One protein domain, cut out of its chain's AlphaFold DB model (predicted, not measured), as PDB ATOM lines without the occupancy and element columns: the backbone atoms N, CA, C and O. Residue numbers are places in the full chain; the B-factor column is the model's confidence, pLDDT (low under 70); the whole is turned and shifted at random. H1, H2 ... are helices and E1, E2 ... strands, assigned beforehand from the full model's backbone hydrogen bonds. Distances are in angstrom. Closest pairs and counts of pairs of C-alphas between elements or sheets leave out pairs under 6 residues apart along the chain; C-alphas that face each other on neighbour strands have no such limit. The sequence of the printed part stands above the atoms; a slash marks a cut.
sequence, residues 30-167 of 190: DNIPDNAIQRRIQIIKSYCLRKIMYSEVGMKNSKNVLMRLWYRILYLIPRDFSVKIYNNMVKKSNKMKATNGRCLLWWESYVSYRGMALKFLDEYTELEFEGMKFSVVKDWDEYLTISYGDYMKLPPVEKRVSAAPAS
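What this domain is: This is residues 30 to 167 of the 190 residues of an uncharacterized protein of Eubacterium sp. CAG:248 (UniProt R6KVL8). The model is an open, loose arch of two lobes, with a free tail. In one lobe, H1 and H4 make a narrow V, meeting toward its closed end, where the helical hairpin H2 and H3 sits; the other lobe holds little H5, the strand hairpin E2 and E3, and H6. E1, tied by short pairings to residues 30 to 31 and 116 to 117, lies between the lobes, and residues 153 to 167 stick out as the tail. The printed part has 138 residues, in the order H1 H2 H3 H4 E1 H5 E2 E3 H6; it is mostly helix, with one antiparallel sheet, E2 - E3. The radius of gyration of the C-alphas is 18.6 A, and the spans are 48 by 44 by 27 A.

How they stand to each other: H1, residues 36 to 53, and H2, residues 55 to 61, meet only through their link. H2 and H3, residues 65 to 75, form a helical hairpin: they touch at a shallow tilt of 25 degrees, opposite ways, with the closest C-alphas, Met 59 and Arg 68, 4.2 A apart. H1 touches H3 with its residues 51 to 52 alone, about perpendicular at 82 degrees; the closest C-alphas, Ile 52 and Leu 74, are 5.4 A apart. Residues 79 to 86 of H4, residues 79 to 94, touch residues 49 to 53 of H1 at a shallow tilt of 26 degrees, opposite ways; the closest C-alphas, Leu 49 and Ser 82, are 6.6 A apart. E1, residues 100 to 102, pairs with no named strand. H5, residues 118 to 121, is close but not clearly touching H6, residues 140 to 148; the closest C-alphas, Phe 120 and Tyr 143, are 7.2 A apart. E2, residues 124 to 129, and E3, residues 132 to 137, form an antiparallel hairpin at 143 degrees, with N 127 and O 134 at 2.9 A, within hydrogen-bond range. Every O i to N i+4 pair is within hydrogen-bond range in H1, H3, H4 and H6, and 2 of 3 in H2; H5 is too short for such a pair.

Where its parts are: H1 begins at C-alpha 36 (-18.591, 56.802, -31.258) and is 25.5 A long; H2 is 9.8 A, H3 15.2 A and H4 22.5 A. E1 measures 7.1 A, H5 5.6 A, E2 15.3 A and E3 16.2 A. H6, 11.7 A, ends at C-alpha 148 (-25.305, 33.748, -33.940).

The domain as a whole: The C-alphas farthest apart, those of Leu 66 and Gly 131, are 51.9 A apart. The printed part has no cut. The link from E1 to H5, 15 residues, is long. The mean pLDDT of the printed part is 89.9; residues 107 to 112 are under 70.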
ATOM      1  N   ASP A  30     -19.201  47.351 -44.963       91.69
ATOM      2  CA  ASP A  30     -18.655  48.696 -45.130       91.69
ATOM      3  C   ASP A  30     -17.935  49.153 -43.855       91.69
ATOM      4  O   ASP A  30     -18.423  48.937 -42.741       91.69
ATOM      5  N   ASN A  31     -16.821  49.865 -44.010       93.50
ATOM      6  CA  ASN A  31     -16.064  50.428 -42.891       93.50
ATOM      7  C   ASN A  31     -16.920  51.392 -42.055       93.50
ATOM      8  O   ASN A  31     -17.701  52.195 -42.577       93.50
ATOM      9  N   ILE A  32     -16.749  51.358 -40.734       91.94
ATOM     10  CA  ILE A  32     -17.480  52.242 -39.817       91.94
ATOM     11  C   ILE A  32     -16.536  53.149 -39.027       91.94
ATOM     12  O   ILE A  32     -15.420  52.748 -38.723       91.94
ATOM     13  N   PRO A  33     -16.975  54.360 -38.637       90.50
ATOM     14  CA  PRO A  33     -16.128  55.275 -37.877       90.50
ATOM     15  C   PRO A  33     -15.753  54.727 -36.503       90.50
ATOM     16  O   PRO A  33     -16.632  54.319 -35.741       90.50
ATOM     17  N   ASP A  34     -14.481  54.814 -36.123       88.56
ATOM     18  CA  ASP A  34     -14.029  54.470 -34.765       88.56
ATOM     19  C   ASP A  34     -14.573  55.455 -33.720       88.56
ATOM     20  O   ASP A  34     -14.905  55.078 -32.597       88.56
ATOM     21  N   ASN A  35     -14.792  56.713 -34.118       90.56
ATOM     22  CA  ASN A  35     -15.437  57.707 -33.269       90.56
ATOM     23  C   ASN A  35     -16.917  57.354 -33.000       90.56
ATOM     24  O   ASN A  35     -17.748  57.301 -33.914       90.56
ATOM     25  N   ALA A  36     -17.262  57.206 -31.719       88.75
ATOM     26  CA  ALA A  36     -18.591  56.802 -31.258       88.75
ATOM     27  C   ALA A  36     -19.732  57.741 -31.702       88.75
ATOM     28  O   ALA A  36     -20.832  57.274 -32.014       88.75
ATOM     29  N   ILE A  37     -19.486  59.054 -31.771       91.25
ATOM     30  CA  ILE A  37     -20.485  60.049 -32.193       91.25
ATOM     31  C   ILE A  37     -20.742  59.915 -33.695       91.25
ATOM     32  O   ILE A  37     -21.891  59.806 -34.126       91.25
ATOM     33  N   GLN A  38     -19.679  59.862 -34.503       91.31
ATOM     34  CA  GLN A  38     -19.798  59.700 -35.955       91.31
ATOM     35  C   GLN A  38     -20.492  58.386 -36.322       91.31
ATOM     36  O   GLN A  38     -21.351  58.357 -37.208       91.31
ATOM     37  N   ARG A  39     -20.170  57.314 -35.597       90.12
ATOM     38  CA  ARG A  39     -20.818  56.007 -35.709       90.12
ATOM     39  C   ARG A  39     -22.306  56.077 -35.386       90.12
ATOM     40  O   ARG A  39     -23.120  55.605 -36.176       90.12
ATOM     41  N   ARG A  40     -22.689  56.736 -34.288       90.62
ATOM     42  CA  ARG A  40     -24.104  56.937 -33.930       90.62
ATOM     43  C   ARG A  40     -24.859  57.707 -35.014       90.62
ATOM     44  O   ARG A  40     -25.958  57.307 -35.387       90.62
ATOM     45  N   ILE A  41     -24.252  58.751 -35.578       92.12
ATOM     46  CA  ILE A  41     -24.827  59.502 -36.704       92.12
ATOM     47  C   ILE A  41     -25.008  58.594 -37.931       92.12
ATOM     48  O   ILE A  41     -26.065  58.618 -38.559       92.12
ATOM     49  N   GLN A  42     -24.006  57.780 -38.277       91.44
ATOM     50  CA  GLN A  42     -24.089  56.841 -39.402       91.44
ATOM     51  C   GLN A  42     -25.211  55.814 -39.188       91.44
ATOM     52  O   GLN A  42     -25.956  55.519 -40.118       91.44
ATOM     53  N   ILE A  43     -25.372  55.314 -37.962       90.38
ATOM     54  CA  ILE A  43     -26.434  54.377 -37.587       90.38
ATOM     55  C   ILE A  43     -27.820  55.010 -37.728       90.38
ATOM     56  O   ILE A  43     -28.712  54.396 -38.311       90.38
ATOM     57  N   ILE A  44     -28.005  56.242 -37.248       91.81
ATOM     58  CA  ILE A  44     -29.278  56.964 -37.386       91.81
ATOM     59  C   ILE A  44     -29.604  57.174 -38.869       91.81
ATOM     60  O   ILE A  44     -30.722  56.892 -39.297       91.81
ATOM     61  N   LYS A  45     -28.617  57.579 -39.682       92.88
ATOM     62  CA  LYS A  45     -28.785  57.715 -41.138       92.88
ATOM     63  C   LYS A  45     -29.206  56.399 -41.788       92.88
ATOM     64  O   LYS A  45     -30.190  56.377 -42.521       92.88
ATOM     65  N   SER A  46     -28.518  55.302 -41.468       92.62
ATOM     66  CA  SER A  46     -28.879  53.951 -41.909       92.62
ATOM     67  C   SER A  46     -30.304  53.572 -41.497       92.62
ATOM     68  O   SER A  46     -31.058  53.035 -42.301       92.62
ATOM     69  N   TYR A  47     -30.696  53.847 -40.251       91.88
ATOM     70  CA  TYR A  47     -32.037  53.556 -39.749       91.88
ATOM     71  C   TYR A  47     -33.114  54.312 -40.533       91.88
ATOM     72  O   TYR A  47     -34.046  53.683 -41.037       91.88
ATOM     73  N   CYS A  48     -32.964  55.630 -40.692       92.94
ATOM     74  CA  CYS A  48     -33.903  56.451 -41.454       92.94
ATOM     75  C   CYS A  48     -33.999  55.979 -42.907       92.94
ATOM     76  O   CYS A  48     -35.095  55.773 -43.420       92.94
ATOM     77  N   LEU A  49     -32.856  55.722 -43.544       94.50
ATOM     78  CA  LEU A  49     -32.801  55.272 -44.929       94.50
ATOM     79  C   LEU A  49     -33.522  53.934 -45.138       94.50
ATOM     80  O   LEU A  49     -34.295  53.798 -46.082       94.50
ATOM     81  N   ARG A  50     -33.358  52.974 -44.221       92.38
ATOM     82  CA  ARG A  50     -34.104  51.705 -44.259       92.38
ATOM     83  C   ARG A  50     -35.610  51.914 -44.152       92.38
ATOM     84  O   ARG A  50     -36.357  51.228 -44.837       92.38
ATOM     85  N   LYS A  51     -36.070  52.848 -43.312       92.94
ATOM     86  CA  LYS A  51     -37.505  53.159 -43.188       92.94
ATOM     87  C   LYS A  51     -38.070  53.757 -44.473       92.94
ATOM     88  O   LYS A  51     -39.187  53.406 -44.839       92.94
ATOM     89  N   ILE A  52     -37.290  54.589 -45.161       94.81
ATOM     90  CA  ILE A  52     -37.660  55.129 -46.473       94.81
ATOM     91  C   ILE A  52     -37.719  54.005 -47.511       94.81
ATOM     92  O   ILE A  52     -38.734  53.846 -48.177       94.81
ATOM     93  N   MET A  53     -36.685  53.164 -47.603       93.19
ATOM     94  CA  MET A  53     -36.645  52.048 -48.562       93.19
ATOM     95  C   MET A  53     -37.727  50.985 -48.308       93.19
ATOM     96  O   MET A  53     -38.207  50.361 -49.248       93.19
ATOM     97  N   TYR A  54     -38.130  50.786 -47.052       92.62
ATOM     98  CA  TYR A  54     -39.198  49.860 -46.660       92.62
ATOM     99  C   TYR A  54     -40.612  50.449 -46.816       92.62
ATOM    100  O   TYR A  54     -41.595  49.726 -46.661       92.62
ATOM    101  N   SER A  55     -40.740  51.748 -47.102       94.88
ATOM    102  CA  SER A  55     -42.019  52.474 -47.070       94.88
ATOM    103  C   SER A  55     -43.119  51.840 -47.923       94.88
ATOM    104  O   SER A  55     -44.245  51.721 -47.447       94.88
ATOM    105  N   GLU A  56     -42.788  51.350 -49.118       93.62
ATOM    106  CA  GLU A  56     -43.736  50.712 -50.040       93.62
ATOM    107  C   GLU A  56     -44.412  49.473 -49.428       93.62
ATOM    108  O   GLU A  56     -45.630  49.309 -49.497       93.62
ATOM    109  N   VAL A  57     -43.629  48.647 -48.733       91.62
ATOM    110  CA  VAL A  57     -44.133  47.473 -48.010       91.62
ATOM    111  C   VAL A  57     -44.848  47.911 -46.730       91.62
ATOM    112  O   VAL A  57     -45.935  47.430 -46.402       91.62
ATOM    113  N   GLY A  58     -44.254  48.854 -45.996       91.56
ATOM    114  CA  GLY A  58     -44.762  49.331 -44.713       91.56
ATOM    115  C   GLY A  58     -46.134  50.001 -44.807       91.56
ATOM    116  O   GLY A  58     -46.960  49.823 -43.908       91.56
ATOM    117  N   MET A  59     -46.415  50.729 -45.891       93.06
ATOM    118  CA  MET A  59     -47.691  51.429 -46.072       93.06
ATOM    119  C   MET A  59     -48.883  50.485 -46.266       93.06
ATOM    120  O   MET A  59     -50.013  50.887 -45.979       93.06
ATOM    121  N   LYS A  60     -48.647  49.243 -46.710       90.31
ATOM    122  CA  LYS A  60     -49.686  48.213 -46.867       90.31
ATOM    123  C   LYS A  60     -49.717  47.236 -45.691       90.31
ATOM    124  O   LYS A  60     -50.790  46.963 -45.164       90.31
ATOM    125  N   ASN A  61     -48.554  46.791 -45.214       89.56
ATOM    126  CA  ASN A  61     -48.472  45.661 -44.280       89.56
ATOM    127  C   ASN A  61     -48.388  46.052 -42.803       89.56
ATOM    128  O   ASN A  61     -48.444  45.184 -41.931       89.56
ATOM    129  N   SER A  62     -48.201  47.335 -42.473       89.50
ATOM    130  CA  SER A  62     -48.119  47.723 -41.064       89.50
ATOM    131  C   SER A  62     -49.460  47.514 -40.357       89.50
ATOM    132  O   SER A  62     -50.499  47.977 -40.832       89.50
ATOM    133  N   LYS A  63     -49.439  46.857 -39.187       88.56
ATOM    134  CA  LYS A  63     -50.637  46.585 -38.371       88.56
ATOM    135  C   LYS A  63     -51.339  47.874 -37.918       88.56
ATOM    136  O   LYS A  63     -52.564  47.945 -37.911       88.56
ATOM    137  N   ASN A  64     -50.566  48.913 -37.594       93.75
ATOM    138  CA  ASN A  64     -51.074  50.187 -37.085       93.75
ATOM    139  C   ASN A  64     -51.399  51.169 -38.231       93.75
ATOM    140  O   ASN A  64     -50.555  51.432 -39.087       93.75
ATOM    141  N   VAL A  65     -52.604  51.752 -38.211       93.25
ATOM    142  CA  VAL A  65     -53.079  52.753 -39.185       93.25
ATOM    143  C   VAL A  65     -52.147  53.967 -39.260       93.25
ATOM    144  O   VAL A  65     -51.784  54.392 -40.355       93.25
ATOM    145  N   LEU A  66     -51.710  54.489 -38.110       95.12
ATOM    146  CA  LEU A  66     -50.805  55.642 -38.040       95.12
ATOM    147  C   LEU A  66     -49.456  55.328 -38.687       95.12
ATOM    148  O   LEU A  66     -48.898  56.148 -39.410       95.12
ATOM    149  N   MET A  67     -48.962  54.103 -38.498       94.00
ATOM    150  CA  MET A  67     -47.725  53.655 -39.134       94.00
ATOM    151  C   MET A  67     -47.889  53.498 -40.646       94.00
ATOM    152  O   MET A  67     -46.972  53.846 -41.386       94.00
ATOM    153  N   ARG A  68     -49.050  53.031 -41.127       94.56
ATOM    154  CA  ARG A  68     -49.339  53.009 -42.569       94.56
ATOM    155  C   ARG A  68     -49.316  54.419 -43.155       94.56
ATOM    156  O   ARG A  68     -48.692  54.616 -44.193       94.56
ATOM    157  N   LEU A  69     -49.928  55.399 -42.482       96.06
ATOM    158  CA  LEU A  69     -49.896  56.801 -42.911       96.06
ATOM    159  C   LEU A  69     -48.467  57.362 -42.916       96.06
ATOM    160  O   LEU A  69     -48.052  57.966 -43.899       96.06
ATOM    161  N   TRP A  70     -47.691  57.094 -41.867       96.50
ATOM    162  CA  TRP A  70     -46.281  57.470 -41.804       96.50
ATOM    163  C   TRP A  70     -45.476  56.912 -42.985       96.50
ATOM    164  O   TRP A  70     -44.745  57.647 -43.645       96.50
ATOM    165  N   TYR A  71     -45.646  55.628 -43.313       96.62
ATOM    166  CA  TYR A  71     -44.969  55.037 -44.466       96.62
ATOM    167  C   TYR A  71     -45.459  55.603 -45.804       96.62
ATOM    168  O   TYR A  71     -44.644  55.725 -46.709       96.62
ATOM    169  N   ARG A  72     -46.726  56.025 -45.931       95.88
ATOM    170  CA  ARG A  72     -47.200  56.744 -47.131       95.88
ATOM    171  C   ARG A  72     -46.465  58.066 -47.327       95.88
ATOM    172  O   ARG A  72     -46.095  58.377 -48.449       95.88
ATOM    173  N   ILE A  73     -46.215  58.808 -46.246       96.38
ATOM    174  CA  ILE A  73     -45.425  60.048 -46.304       96.38
ATOM    175  C   ILE A  73     -43.993  59.733 -46.750       96.38
ATOM    176  O   ILE A  73     -43.472  60.385 -47.649       96.38
ATOM    177  N   LEU A  74     -43.365  58.703 -46.172       95.88
ATOM    178  CA  LEU A  74     -42.011  58.297 -46.562       95.88
ATOM    179  C   LEU A  74     -41.921  57.787 -48.006       95.88
ATOM    180  O   LEU A  74     -40.887  57.976 -48.642       95.88
ATOM    181  N   TYR A  75     -42.982  57.167 -48.524       95.44
ATOM    182  CA  TYR A  75     -43.051  56.661 -49.896       95.44
ATOM    183  C   TYR A  75     -43.024  57.777 -50.952       95.44
ATOM    184  O   TYR A  75     -42.623  57.535 -52.086       95.44
ATOM    185  N   LEU A  76     -43.372  59.017 -50.583       95.50
ATOM    186  CA  LEU A  76     -43.251  60.177 -51.477       95.50
ATOM    187  C   LEU A  76     -41.790  60.523 -51.809       95.50
ATOM    188  O   LEU A  76     -41.534  61.259 -52.760       95.50
ATOM    189  N   ILE A  77     -40.825  60.019 -51.035       94.75
ATOM    190  CA  ILE A  77     -39.403  60.242 -51.287       94.75
ATOM    191  C   ILE A  77     -38.966  59.372 -52.475       94.75
ATOM    192  O   ILE A  77     -39.049  58.143 -52.387       94.75
ATOM    193  N   PRO A  78     -38.420  59.961 -53.557       93.88
ATOM    194  CA  PRO A  78     -37.992  59.194 -54.720       93.88
ATOM    195  C   PRO A  78     -36.951  58.125 -54.373       93.88
ATOM    196  O   PRO A  78     -36.010  58.358 -53.601       93.88
ATOM    197  N   ARG A  79     -37.071  56.954 -55.008       91.19
ATOM    198  CA  ARG A  79     -36.119  55.842 -54.846       91.19
ATOM    199  C   ARG A  79     -34.684  56.285 -55.140       91.19
ATOM    200  O   ARG A  79     -33.791  56.009 -54.338       91.19
ATOM    201  N   ASP A  80     -34.479  57.039 -56.217       94.38
ATOM    202  CA  ASP A  80     -33.156  57.510 -56.644       94.38
ATOM    203  C   ASP A  80     -32.494  58.425 -55.615       94.38
ATOM    204  O   ASP A  80     -31.277  58.381 -55.426       94.38
ATOM    205  N   PHE A  81     -33.286  59.209 -54.884       94.56
ATOM    206  CA  PHE A  81     -32.772  60.036 -53.799       94.56
ATOM    207  C   PHE A  81     -32.223  59.170 -52.658       94.56
ATOM    208  O   PHE A  81     -31.100  59.385 -52.191       94.56
ATOM    209  N   SER A  82     -32.969  58.137 -52.261       93.88
ATOM    210  CA  SER A  82     -32.535  57.173 -51.241       93.88
ATOM    211  C   SER A  82     -31.274  56.419 -51.673       93.88
ATOM    212  O   SER A  82     -30.325  56.290 -50.898       93.88
ATOM    213  N   VAL A  83     -31.216  55.977 -52.934       94.38
ATOM    214  CA  VAL A  83     -30.036  55.315 -53.516       94.38
ATOM    215  C   VAL A  83     -28.832  56.261 -53.562       94.38
ATOM    216  O   VAL A  83     -27.720  55.866 -53.214       94.38
ATOM    217  N   LYS A  84     -29.027  57.538 -53.906       96.56
ATOM    218  CA  LYS A  84     -27.957  58.548 -53.900       96.56
ATOM    219  C   LYS A  84     -27.391  58.770 -52.497       96.56
ATOM    220  O   LYS A  84     -26.170  58.828 -52.337       96.56
ATOM    221  N   ILE A  85     -28.249  58.858 -51.477       95.38
ATOM    222  CA  ILE A  85     -27.814  58.954 -50.073       95.38
ATOM    223  C   ILE A  85     -27.017  57.711 -49.680       95.38
ATOM    224  O   ILE A  85     -25.926  57.850 -49.122       95.38
ATOM    225  N   TYR A  86     -27.528  56.519 -50.000       95.06
ATOM    226  CA  TYR A  86     -26.843  55.256 -49.729       95.06
ATOM    227  C   TYR A  86     -25.437  55.232 -50.339       95.06
ATOM    228  O   TYR A  86     -24.451  55.041 -49.631       95.06
ATOM    229  N   ASN A  87     -25.329  55.541 -51.631       95.38
ATOM    230  CA  ASN A  87     -24.059  55.548 -52.353       95.38
ATOM    231  C   ASN A  87     -23.065  56.559 -51.767       95.38
ATOM    232  O   ASN A  87     -21.867  56.290 -51.711       95.38
ATOM    233  N   ASN A  88     -23.536  57.712 -51.289       95.31
ATOM    234  CA  ASN A  88     -22.680  58.674 -50.597       95.31
ATOM    235  C   ASN A  88     -22.177  58.139 -49.246       95.31
ATOM    236  O   ASN A  88     -21.026  58.385 -48.883       95.31
ATOM    237  N   MET A  89     -23.010  57.394 -48.509       94.19
ATOM    238  CA  MET A  89     -22.593  56.730 -47.269       94.19
ATOM    239  C   MET A  89     -21.537  55.652 -47.534       94.19
ATOM    240  O   MET A  89     -20.525  55.631 -46.834       94.19
ATOM    241  N   VAL A  90     -21.727  54.823 -48.563       93.62
ATOM    242  CA  VAL A  90     -20.756  53.796 -48.986       93.62
ATOM    243  C   VAL A  90     -19.438  54.445 -49.414       93.62
ATOM    244  O   VAL A  90     -18.385  54.115 -48.879       93.62
ATOM    245  N   LYS A  91     -19.473  55.469 -50.280       94.25
ATOM    246  CA  LYS A  91     -18.264  56.205 -50.707       94.25
ATOM    247  C   LYS A  91     -17.480  56.792 -49.535       94.25
ATOM    248  O   LYS A  91     -16.253  56.812 -49.572       94.25
ATOM    249  N   LYS A  92     -18.172  57.308 -48.514       93.25
ATOM    250  CA  LYS A  92     -17.518  57.820 -47.302       93.25
ATOM    251  C   LYS A  92     -16.885  56.690 -46.487       93.25
ATOM    252  O   LYS A  92     -15.789  56.876 -45.972       93.25
ATOM    253  N   SER A  93     -17.573  55.557 -46.385       91.69
ATOM    254  CA  SER A  93     -17.109  54.372 -45.657       91.69
ATOM    255  C   SER A  93     -15.861  53.786 -46.329       91.69
ATOM    256  O   SER A  93     -14.828  53.672 -45.687       91.69
ATOM    257  N   ASN A  94     -15.871  53.587 -47.648       88.44
ATOM    258  CA  ASN A  94     -14.735  53.010 -48.386       88.44
ATOM    259  C   ASN A  94     -13.455  53.859 -48.354       88.44
ATOM    260  O   ASN A  94     -12.364  53.339 -48.548       88.44
ATOM    261  N   LYS A  95     -13.565  55.174 -48.128       90.31
ATOM    262  CA  LYS A  95     -12.403  56.073 -47.992       90.31
ATOM    263  C   LYS A  95     -11.805  56.082 -46.584       90.31
ATOM    264  O   LYS A  95     -10.767  56.699 -46.364       90.31
ATOM    265  N   MET A  96     -12.487  55.477 -45.620       89.12
ATOM    266  CA  MET A  96     -12.100  55.478 -44.218       89.12
ATOM    267  C   MET A  96     -11.230  54.263 -43.916       89.12
ATOM    268  O   MET A  96     -11.559  53.156 -44.330       89.12
ATOM    269  N   LYS A  97     -10.163  54.453 -43.138       87.62
ATOM    270  CA  LYS A  97      -9.507  53.344 -42.439       87.62
ATOM    271  C   LYS A  97     -10.317  53.042 -41.182       87.62
ATOM    272  O   LYS A  97     -10.615  53.970 -40.434       87.62
ATOM    273  N   ALA A  98     -10.691  51.787 -40.989       88.69
ATOM    274  CA  ALA A  98     -11.444  51.333 -39.828       88.69
ATOM    275  C   ALA A  98     -10.949  49.949 -39.417       88.69
ATOM    276  O   ALA A  98     -10.434  49.211 -40.254       88.69
ATOM    277  N   THR A  99     -11.125  49.590 -38.149       90.00
ATOM    278  CA  THR A  99     -10.870  48.217 -37.681       90.00
ATOM    279  C   THR A  99     -12.090  47.325 -37.857       90.00
ATOM    280  O   THR A  99     -11.970  46.108 -37.978       90.00
ATOM    281  N   ASN A 100     -13.275  47.938 -37.860       91.38
ATOM    282  CA  ASN A 100     -14.549  47.245 -37.912       91.38
ATOM    283  C   ASN A 100     -15.355  47.699 -39.130       91.38
ATOM    284  O   ASN A 100     -15.214  48.821 -39.624       91.38
ATOM    285  N   GLY A 101     -16.264  46.837 -39.564       90.75
ATOM    286  CA  GLY A 101     -17.237  47.130 -40.598       90.75
ATOM    287  C   GLY A 101     -18.612  46.580 -40.258       90.75
ATOM    288  O   GLY A 101     -18.799  45.829 -39.301       90.75
ATOM    289  N   ARG A 102     -19.614  47.000 -41.021       89.69
ATOM    290  CA  ARG A 102     -20.972  46.455 -40.943       89.69
ATOM    291  C   ARG A 102     -21.668  46.603 -42.283       89.69
ATOM    292  O   ARG A 102     -21.376  47.531 -43.030       89.69
ATOM    293  N   CYS A 103     -22.690  45.794 -42.519       88.94
ATOM    294  CA  CYS A 103     -23.621  46.083 -43.598       88.94
ATOM    295  C   CYS A 103     -24.502  47.282 -43.226       88.94
ATOM    296  O   CYS A 103     -25.294  47.230 -42.281       88.94
ATOM    297  N   LEU A 104     -24.360  48.402 -43.943       88.31
ATOM    298  CA  LEU A 104     -24.980  49.673 -43.544       88.31
ATOM    299  C   LEU A 104     -26.508  49.615 -43.469       88.31
ATOM    300  O   LEU A 104     -27.091  50.326 -42.646       88.31
ATOM    301  N   LEU A 105     -27.145  48.809 -44.321       86.31
ATOM    302  CA  LEU A 105     -28.601  48.640 -44.380       86.31
ATOM    303  C   LEU A 105     -29.096  47.388 -43.651       86.31
ATOM    304  O   LEU A 105     -30.305  47.151 -43.613       86.31
ATOM    305  N   TRP A 106     -28.208  46.620 -43.025       76.94
ATOM    306  CA  TRP A 106     -28.599  45.501 -42.182       76.94
ATOM    307  C   TRP A 106     -28.568  45.905 -40.711       76.94
ATOM    308  O   TRP A 106     -27.700  46.657 -40.263       76.94
ATOM    309  N   TRP A 107     -29.557  45.444 -39.953       65.56
ATOM    310  CA  TRP A 107     -29.582  45.622 -38.506       65.56
ATOM    311  C   TRP A 107     -29.454  44.267 -37.848       65.56
ATOM    312  O   TRP A 107     -30.444  43.572 -37.640       65.56
ATOM    313  N   GLU A 108     -28.222  43.913 -37.526       60.03
ATOM    314  CA  GLU A 108     -27.935  42.748 -36.710       60.03
ATOM    315  C   GLU A 108     -28.022  43.129 -35.232       60.03
ATOM    316  O   GLU A 108     -27.408  44.095 -34.781       60.03
ATOM    317  N   SER A 109     -28.833  42.410 -34.465       55.06
ATOM    318  CA  SER A 109     -29.180  42.807 -33.096       55.06
ATOM    319  C   SER A 109     -28.001  42.776 -32.106       55.06
ATOM    320  O   SER A 109     -28.075  43.479 -31.103       55.06
ATOM    321  N   TYR A 110     -26.888  42.098 -32.427       50.41
ATOM    322  CA  TYR A 110     -25.655  42.093 -31.617       50.41
ATOM    323  C   TYR A 110     -24.477  42.870 -32.242       50.41
ATOM    324  O   TYR A 110     -23.743  43.560 -31.535       50.41
ATOM    325  N   VAL A 111     -24.332  42.855 -33.570       60.56
ATOM    326  CA  VAL A 111     -23.188  43.455 -34.292       60.56
ATOM    327  C   VAL A 111     -23.479  44.889 -34.781       60.56
ATOM    328  O   VAL A 111     -22.574  45.632 -35.157       60.56
ATOM    329  N   SER A 112     -24.733  45.359 -34.728       64.25
ATOM    330  CA  SER A 112     -25.155  46.624 -35.368       64.25
ATOM    331  C   SER A 112     -24.461  47.898 -34.878       64.25
ATOM    332  O   SER A 112     -24.307  48.830 -35.672       64.25
ATOM    333  N   TYR A 113     -24.055  47.975 -33.604       71.56
ATOM    334  CA  TYR A 113     -23.360  49.158 -33.080       71.56
ATOM    335  C   TYR A 113     -21.843  49.052 -33.238       71.56
ATOM    336  O   TYR A 113     -21.209  49.936 -33.818       71.56
ATOM    337  N   ARG A 114     -21.235  47.974 -32.730       77.81
ATOM    338  CA  ARG A 114     -19.771  47.823 -32.734       77.81
ATOM    339  C   ARG A 114     -19.211  47.407 -34.092       77.81
ATOM    340  O   ARG A 114     -18.034  47.671 -34.341       77.81
ATOM    341  N   GLY A 115     -20.049  46.886 -34.981       84.31
ATOM    342  CA  GLY A 115     -19.602  46.237 -36.202       84.31
ATOM    343  C   GLY A 115     -18.820  44.968 -35.900       84.31
ATOM    344  O   GLY A 115     -18.585  44.611 -34.745       84.31
ATOM    345  N   MET A 116     -18.407  44.316 -36.967       88.50
ATOM    346  CA  MET A 116     -17.556  43.147 -36.943       88.50
ATOM    347  C   MET A 116     -16.133  43.539 -37.316       88.50
ATOM    348  O   MET A 116     -15.944  44.446 -38.124       88.50
ATOM    349  N   ALA A 117     -15.139  42.882 -36.724       90.06
ATOM    350  CA  ALA A 117     -13.745  43.139 -37.053       90.06
ATOM    351  C   ALA A 117     -13.469  42.781 -38.522       90.06
ATOM    352  O   ALA A 117     -13.815  41.692 -38.973       90.06
ATOM    353  N   LEU A 118     -12.837  43.694 -39.260       90.44
ATOM    354  CA  LEU A 118     -12.523  43.491 -40.677       90.44
ATOM    355  C   LEU A 118     -11.468  42.401 -40.890       90.44
ATOM    356  O   LEU A 118     -11.472  41.796 -41.953       90.44
ATOM    357  N   LYS A 119     -10.671  42.081 -39.856       91.12
ATOM    358  CA  LYS A 119      -9.676  40.992 -39.862       91.12
ATOM    359  C   LYS A 119     -10.236  39.659 -40.372       91.12
ATOM    360  O   LYS A 119      -9.531  38.890 -41.007       91.12
ATOM    361  N   PHE A 120     -11.520  39.389 -40.109       90.00
ATOM    362  CA  PHE A 120     -12.167  38.150 -40.543       90.00
ATOM    363  C   PHE A 120     -12.279  38.045 -42.068       90.00
ATOM    364  O   PHE A 120     -12.455  36.953 -42.585       90.00
ATOM    365  N   LEU A 121     -12.203  39.167 -42.785       90.25
ATOM    366  CA  LEU A 121     -12.314  39.230 -44.240       90.25
ATOM    367  C   LEU A 121     -10.948  39.297 -44.941       90.25
ATOM    368  O   LEU A 121     -10.930  39.446 -46.161       90.25
ATOM    369  N   ASP A 122      -9.838  39.205 -44.201       91.69
ATOM    370  CA  ASP A 122      -8.481  39.298 -44.757       91.69
ATOM    371  C   ASP A 122      -7.982  37.949 -45.297       91.69
ATOM    372  O   ASP A 122      -7.316  37.899 -46.331       91.69
ATOM    373  N   GLU A 123      -8.327  36.845 -44.626       95.56
ATOM    374  CA  GLU A 123      -7.883  35.497 -44.981       95.56
ATOM    375  C   GLU A 123      -9.064  34.554 -45.223       95.56
ATOM    376  O   GLU A 123     -10.021  34.496 -44.445       95.56
ATOM    377  N   TYR A 124      -8.954  33.763 -46.289       95.81
ATOM    378  CA  TYR A 124      -9.944  32.765 -46.672       95.81
ATOM    379  C   TYR A 124      -9.313  31.377 -46.705       95.81
ATOM    380  O   TYR A 124      -8.124  31.215 -46.980       95.81
ATOM    381  N   THR A 125     -10.133  30.371 -46.439       96.06
ATOM    382  CA  THR A 125      -9.797  28.958 -46.592       96.06
ATOM    383  C   THR A 125     -10.892  28.258 -47.390       96.06
ATOM    384  O   THR A 125     -11.946  28.837 -47.652       96.06
ATOM    385  N   GLU A 126     -10.643  27.024 -47.807       96.62
ATOM    386  CA  GLU A 126     -11.639  26.206 -48.491       96.62
ATOM    387  C   GLU A 126     -12.236  25.194 -47.516       96.62
ATOM    388  O   GLU A 126     -11.503  24.481 -46.832       96.62
ATOM    389  N   LEU A 127     -13.564  25.100 -47.484       95.62
ATOM    390  CA  LEU A 127     -14.277  24.035 -46.786       95.62
ATOM    391  C   LEU A 127     -15.100  23.212 -47.761       95.62
ATOM    392  O   LEU A 127     -15.665  23.738 -48.720       95.62
ATOM    393  N   GLU A 128     -15.186  21.917 -47.483       95.38
ATOM    394  CA  GLU A 128     -16.073  21.018 -48.199       95.38
ATOM    395  C   GLU A 128     -17.498  21.134 -47.651       95.38
ATOM    396  O   GLU A 128     -17.734  21.057 -46.445       95.38
ATOM    397  N   PHE A 129     -18.455  21.300 -48.554       94.50
ATOM    398  CA  PHE A 129     -19.877  21.244 -48.268       94.50
ATOM    399  C   PHE A 129     -20.563  20.478 -49.398       94.50
ATOM    400  O   PHE A 129     -20.432  20.840 -50.567       94.50
ATOM    401  N   GLU A 130     -21.268  19.398 -49.054       94.94
ATOM    402  CA  GLU A 130     -21.967  18.540 -50.024       94.94
ATOM    403  C   GLU A 130     -21.054  18.038 -51.171       94.94
ATOM    404  O   GLU A 130     -21.465  17.962 -52.330       94.94
ATOM    405  N   GLY A 131     -19.789  17.716 -50.863       92.31
ATOM    406  CA  GLY A 131     -18.803  17.222 -51.836       92.31
ATOM    407  C   GLY A 131     -18.200  18.289 -52.761       92.31
ATOM    408  O   GLY A 131     -17.526  17.948 -53.730       92.31
ATOM    409  N   MET A 132     -18.440  19.576 -52.497       94.44
ATOM    410  CA  MET A 132     -17.891  20.705 -53.258       94.44
ATOM    411  C   MET A 132     -17.100  21.623 -52.326       94.44
ATOM    412  O   MET A 132     -17.479  21.800 -51.168       94.44
ATOM    413  N   LYS A 133     -16.013  22.234 -52.811       95.44
ATOM    414  CA  LYS A 133     -15.232  23.189 -52.012       95.44
ATOM    415  C   LYS A 133     -15.735  24.612 -52.203       95.44
ATOM    416  O   LYS A 133     -15.913  25.066 -53.336       95.44
ATOM    417  N   PHE A 134     -15.900  25.321 -51.093       94.19
ATOM    418  CA  PHE A 134     -16.297  26.721 -51.056       94.19
ATOM    419  C   PHE A 134     -15.291  27.549 -50.269       94.19
ATOM    420  O   PHE A 134     -14.803  27.131 -49.220       94.19
ATOM    421  N   SER A 135     -15.026  28.754 -50.772       94.81
ATOM    422  CA  SER A 135     -14.243  29.751 -50.052       94.81
ATOM    423  C   SER A 135     -15.048  30.282 -48.869       94.81
ATOM    424  O   SER A 135     -16.183  30.740 -49.023       94.81
ATOM    425  N   VAL A 136     -14.444  30.222 -47.691       94.75
ATOM    426  CA  VAL A 136     -14.988  30.742 -46.440       94.75
ATOM    427  C   VAL A 136     -13.927  31.576 -45.740       94.75
ATOM    428  O   VAL A 136     -12.733  31.419 -45.987       94.75
ATOM    429  N   VAL A 137     -14.350  32.460 -44.841       94.38
ATOM    430  CA  VAL A 137     -13.411  33.166 -43.961       94.38
ATOM    431  C   VAL A 137     -12.635  32.149 -43.120       94.38
ATOM    432  O   VAL A 137     -13.209  31.164 -42.655       94.38
ATOM    433  N   LYS A 138     -11.329  32.353 -42.933       95.75
ATOM    434  CA  LYS A 138     -10.467  31.385 -42.232       95.75
ATOM    435  C   LYS A 138     -10.961  31.080 -40.813       95.75
ATOM    436  O   LYS A 138     -11.096  29.917 -40.451       95.75
ATOM    437  N   ASP A 139     -11.314  32.121 -40.062       94.88
ATOM    438  CA  ASP A 139     -11.816  32.022 -38.684       94.88
ATOM    439  C   ASP A 139     -13.360  31.980 -38.640       94.88
ATOM    440  O   ASP A 139     -14.011  32.696 -37.873       94.88
ATOM    441  N   TRP A 140     -13.972  31.170 -39.511       93.69
ATOM    442  CA  TRP A 140     -15.432  31.072 -39.665       93.69
ATOM    443  C   TRP A 140     -16.157  30.675 -38.377       93.69
ATOM    444  O   TRP A 140     -17.240  31.193 -38.119       93.69
ATOM    445  N   ASP A 141     -15.566  29.815 -37.545       93.62
ATOM    446  CA  ASP A 141     -16.184  29.377 -36.290       93.62
ATOM    447  C   ASP A 141     -16.336  30.539 -35.288       93.62
ATOM    448  O   ASP A 141     -17.418  30.758 -34.734       93.62
ATOM    449  N   GLU A 142     -15.296  31.370 -35.131       92.19
ATOM    450  CA  GLU A 142     -15.348  32.582 -34.298       92.19
ATOM    451  C   GLU A 142     -16.349  33.594 -34.878       92.19
ATOM    452  O   GLU A 142     -17.179  34.148 -34.150       92.19
ATOM    453  N   TYR A 143     -16.323  33.798 -36.200       90.12
ATOM    454  CA  TYR A 143     -17.254  34.682 -36.906       90.12
ATOM    455  C   TYR A 143     -18.718  34.289 -36.651       90.12
ATOM    456  O   TYR A 143     -19.551  35.137 -36.302       90.12
ATOM    457  N   LEU A 144     -19.048  33.004 -36.819       90.75
ATOM    458  CA  LEU A 144     -20.402  32.484 -36.632       90.75
ATOM    459  C   LEU A 144     -20.818  32.534 -35.163       90.75
ATOM    460  O   LEU A 144     -21.947  32.932 -34.874       90.75
ATOM    461  N   THR A 145     -19.903  32.237 -34.241       90.81
ATOM    462  CA  THR A 145     -20.155  32.325 -32.797       90.81
ATOM    463  C   THR A 145     -20.476  33.756 -32.360       90.81
ATOM    464  O   THR A 145     -21.417  33.976 -31.599       90.81
ATOM    465  N   ILE A 146     -19.759  34.762 -32.875       87.62
ATOM    466  CA  ILE A 146     -20.042  36.178 -32.579       87.62
ATOM    467  C   ILE A 146     -21.399  36.612 -33.152       87.62
ATOM    468  O   ILE A 146     -22.118  37.390 -32.522       87.62
ATOM    469  N   SER A 147     -21.742  36.131 -34.348       84.88
ATOM    470  CA  SER A 147     -22.951  36.552 -35.068       84.88
ATOM    471  C   SER A 147     -24.219  35.898 -34.516       84.88
ATOM    472  O   SER A 147     -25.244  36.559 -34.340       84.88
ATOM    473  N   TYR A 148     -24.146  34.599 -34.222       85.31
ATOM    474  CA  TYR A 148     -25.305  33.748 -33.940       85.31
ATOM    475  C   TYR A 148     -25.286  33.103 -32.544       85.31
ATOM    476  O   TYR A 148     -26.305  32.555 -32.122       85.31
ATOM    477  N   GLY A 149     -24.180  33.192 -31.798       88.00
ATOM    478  CA  GLY A 149     -24.007  32.505 -30.516       88.00
ATOM    479  C   GLY A 149     -23.708  31.018 -30.710       88.00
ATOM    480  O   GLY A 149     -22.887  30.652 -31.543       88.00
ATOM    481  N   ASP A 150     -24.385  30.152 -29.955       90.25
ATOM    482  CA  ASP A 150     -24.292  28.690 -30.103       90.25
ATOM    483  C   ASP A 150     -25.029  28.225 -31.375       90.25
ATOM    484  O   ASP A 150     -26.153  27.719 -31.331       90.25
ATOM    485  N   TYR A 151     -24.412  28.482 -32.530       90.88
ATOM    486  CA  TYR A 151     -25.023  28.310 -33.850       90.88
ATOM    487  C   TYR A 151     -25.181  26.840 -34.264       90.88
ATOM    488  O   TYR A 151     -25.996  26.534 -35.134       90.88
ATOM    489  N   MET A 152     -24.444  25.927 -33.623       91.75
ATOM    490  CA  MET A 152     -24.543  24.481 -33.850       91.75
ATOM    491  C   MET A 152     -25.749  23.859 -33.135       91.75
ATOM    492  O   MET A 152     -26.193  22.761 -33.481       91.75
ATOM    493  N   LYS A 153     -26.324  24.558 -32.151       93.75
ATOM    494  CA  LYS A 153     -27.508  24.099 -31.433       93.75
ATOM    495  C   LYS A 153     -28.781  24.552 -32.134       93.75
ATOM    496  O   LYS A 153     -29.159  25.722 -32.122       93.75
ATOM    497  N   LEU A 154     -29.515  23.582 -32.683       90.12
ATOM    498  CA  LEU A 154     -30.822  23.852 -33.277       90.12
ATOM    499  C   LEU A 154     -31.780  24.476 -32.247       90.12
ATOM    500  O   LEU A 154     -31.854  24.006 -31.105       90.12
ATOM    501  N   PRO A 155     -32.597  25.466 -32.648       89.12
ATOM    502  CA  PRO A 155     -33.630  25.997 -31.774       89.12
ATOM    503  C   PRO A 155     -34.667  24.906 -31.425       89.12
ATOM    504  O   PRO A 155     -34.815  23.923 -32.167       89.12
ATOM    505  N   PRO A 156     -35.414  25.062 -30.315       92.75
ATOM    506  CA  PRO A 156     -36.536  24.184 -29.970       92.75
ATOM    507  C   PRO A 156     -37.528  24.041 -31.130       92.75
ATOM    508  O   PRO A 156     -37.723  24.998 -31.877       92.75
ATOM    509  N   VAL A 157     -38.172  22.875 -31.269       91.56
ATOM    510  CA  VAL A 157     -39.066  22.551 -32.405       91.56
ATOM    511  C   VAL A 157     -40.149  23.614 -32.608       91.56
ATOM    512  O   VAL A 157     -40.362  24.066 -33.727       91.56
ATOM    513  N   GLU A 158     -40.743  24.101 -31.523       91.06
ATOM    514  CA  GLU A 158     -41.763  25.161 -31.518       91.06
ATOM    515  C   GLU A 158     -41.281  26.482 -32.140       91.06
ATOM    516  O   GLU A 158     -42.076  27.271 -32.645       91.06
ATOM    517  N   LYS A 159     -39.967  26.733 -32.116       86.69
ATOM    518  CA  LYS A 159     -39.323  27.924 -32.683       86.69
ATOM    519  C   LYS A 159     -38.750  27.689 -34.082       86.69
ATOM    520  O   LYS A 159     -38.258  28.638 -34.685       86.69
ATOM    521  N   ARG A 160     -38.827  26.470 -34.629       87.62
ATOM    522  CA  ARG A 160     -38.403  26.136 -36.006       87.62
ATOM    523  C   ARG A 160     -39.462  26.554 -37.029       87.62
ATOM    524  O   ARG A 160     -39.852  25.779 -37.896       87.62
ATOM    525  N   VAL A 161     -39.942  27.789 -36.915       80.94
ATOM    526  CA  VAL A 161     -40.906  28.400 -37.834       80.94
ATOM    527  C   VAL A 161     -40.204  29.463 -38.669       80.94
ATOM    528  O   VAL A 161     -39.374  30.219 -38.163       80.94
ATOM    529  N   SER A 162     -40.522  29.530 -39.963       76.12
ATOM    530  CA  SER A 162     -39.926  30.541 -40.839       76.12
ATOM    531  C   SER A 162     -40.343  31.945 -40.398       76.12
ATOM    532  O   SER A 162     -41.530  32.263 -40.340       76.12
ATOM    533  N   ALA A 163     -39.362  32.814 -40.151       72.50
ATOM    534  CA  ALA A 163     -39.597  34.231 -39.874       72.50
ATOM    535  C   ALA A 163     -40.099  35.013 -41.108       72.50
ATOM    536  O   ALA A 163     -40.548  36.152 -40.979       72.50
ATOM    537  N   ALA A 164     -40.018  34.418 -42.303       75.06
ATOM    538  CA  ALA A 164     -40.445  35.006 -43.568       75.06
ATOM    539  C   ALA A 164     -41.228  33.964 -44.388       75.06
ATOM    540  O   ALA A 164     -40.666  33.354 -45.303       75.06
ATOM    541  N   PRO A 165     -42.506  33.718 -44.056       86.12
ATOM    542  CA  PRO A 165     -43.318  32.758 -44.789       86.12
ATOM    543  C   PRO A 165     -43.513  33.203 -46.245       86.12
ATOM    544  O   PRO A 165     -43.593  34.401 -46.548       86.12
ATOM    545  N   ALA A 166     -43.574  32.225 -47.145       89.50
ATOM    546  CA  ALA A 166     -43.767  32.446 -48.572       89.50
ATOM    547  C   ALA A 166     -45.231  32.229 -48.960       89.50
ATOM    548  O   ALA A 166     -45.865  31.293 -48.478       89.50
ATOM    549  N   SER A 167     -45.752  33.081 -49.839       91.38
ATOM    550  CA  SER A 167     -47.059  32.899 -50.477       91.38
ATOM    551  C   SER A 167     -46.968  32.047 -51.744       91.38
ATOM    552  O   SER A 167     -47.927  31.358 -52.078       91.38
TER     553      SER A 167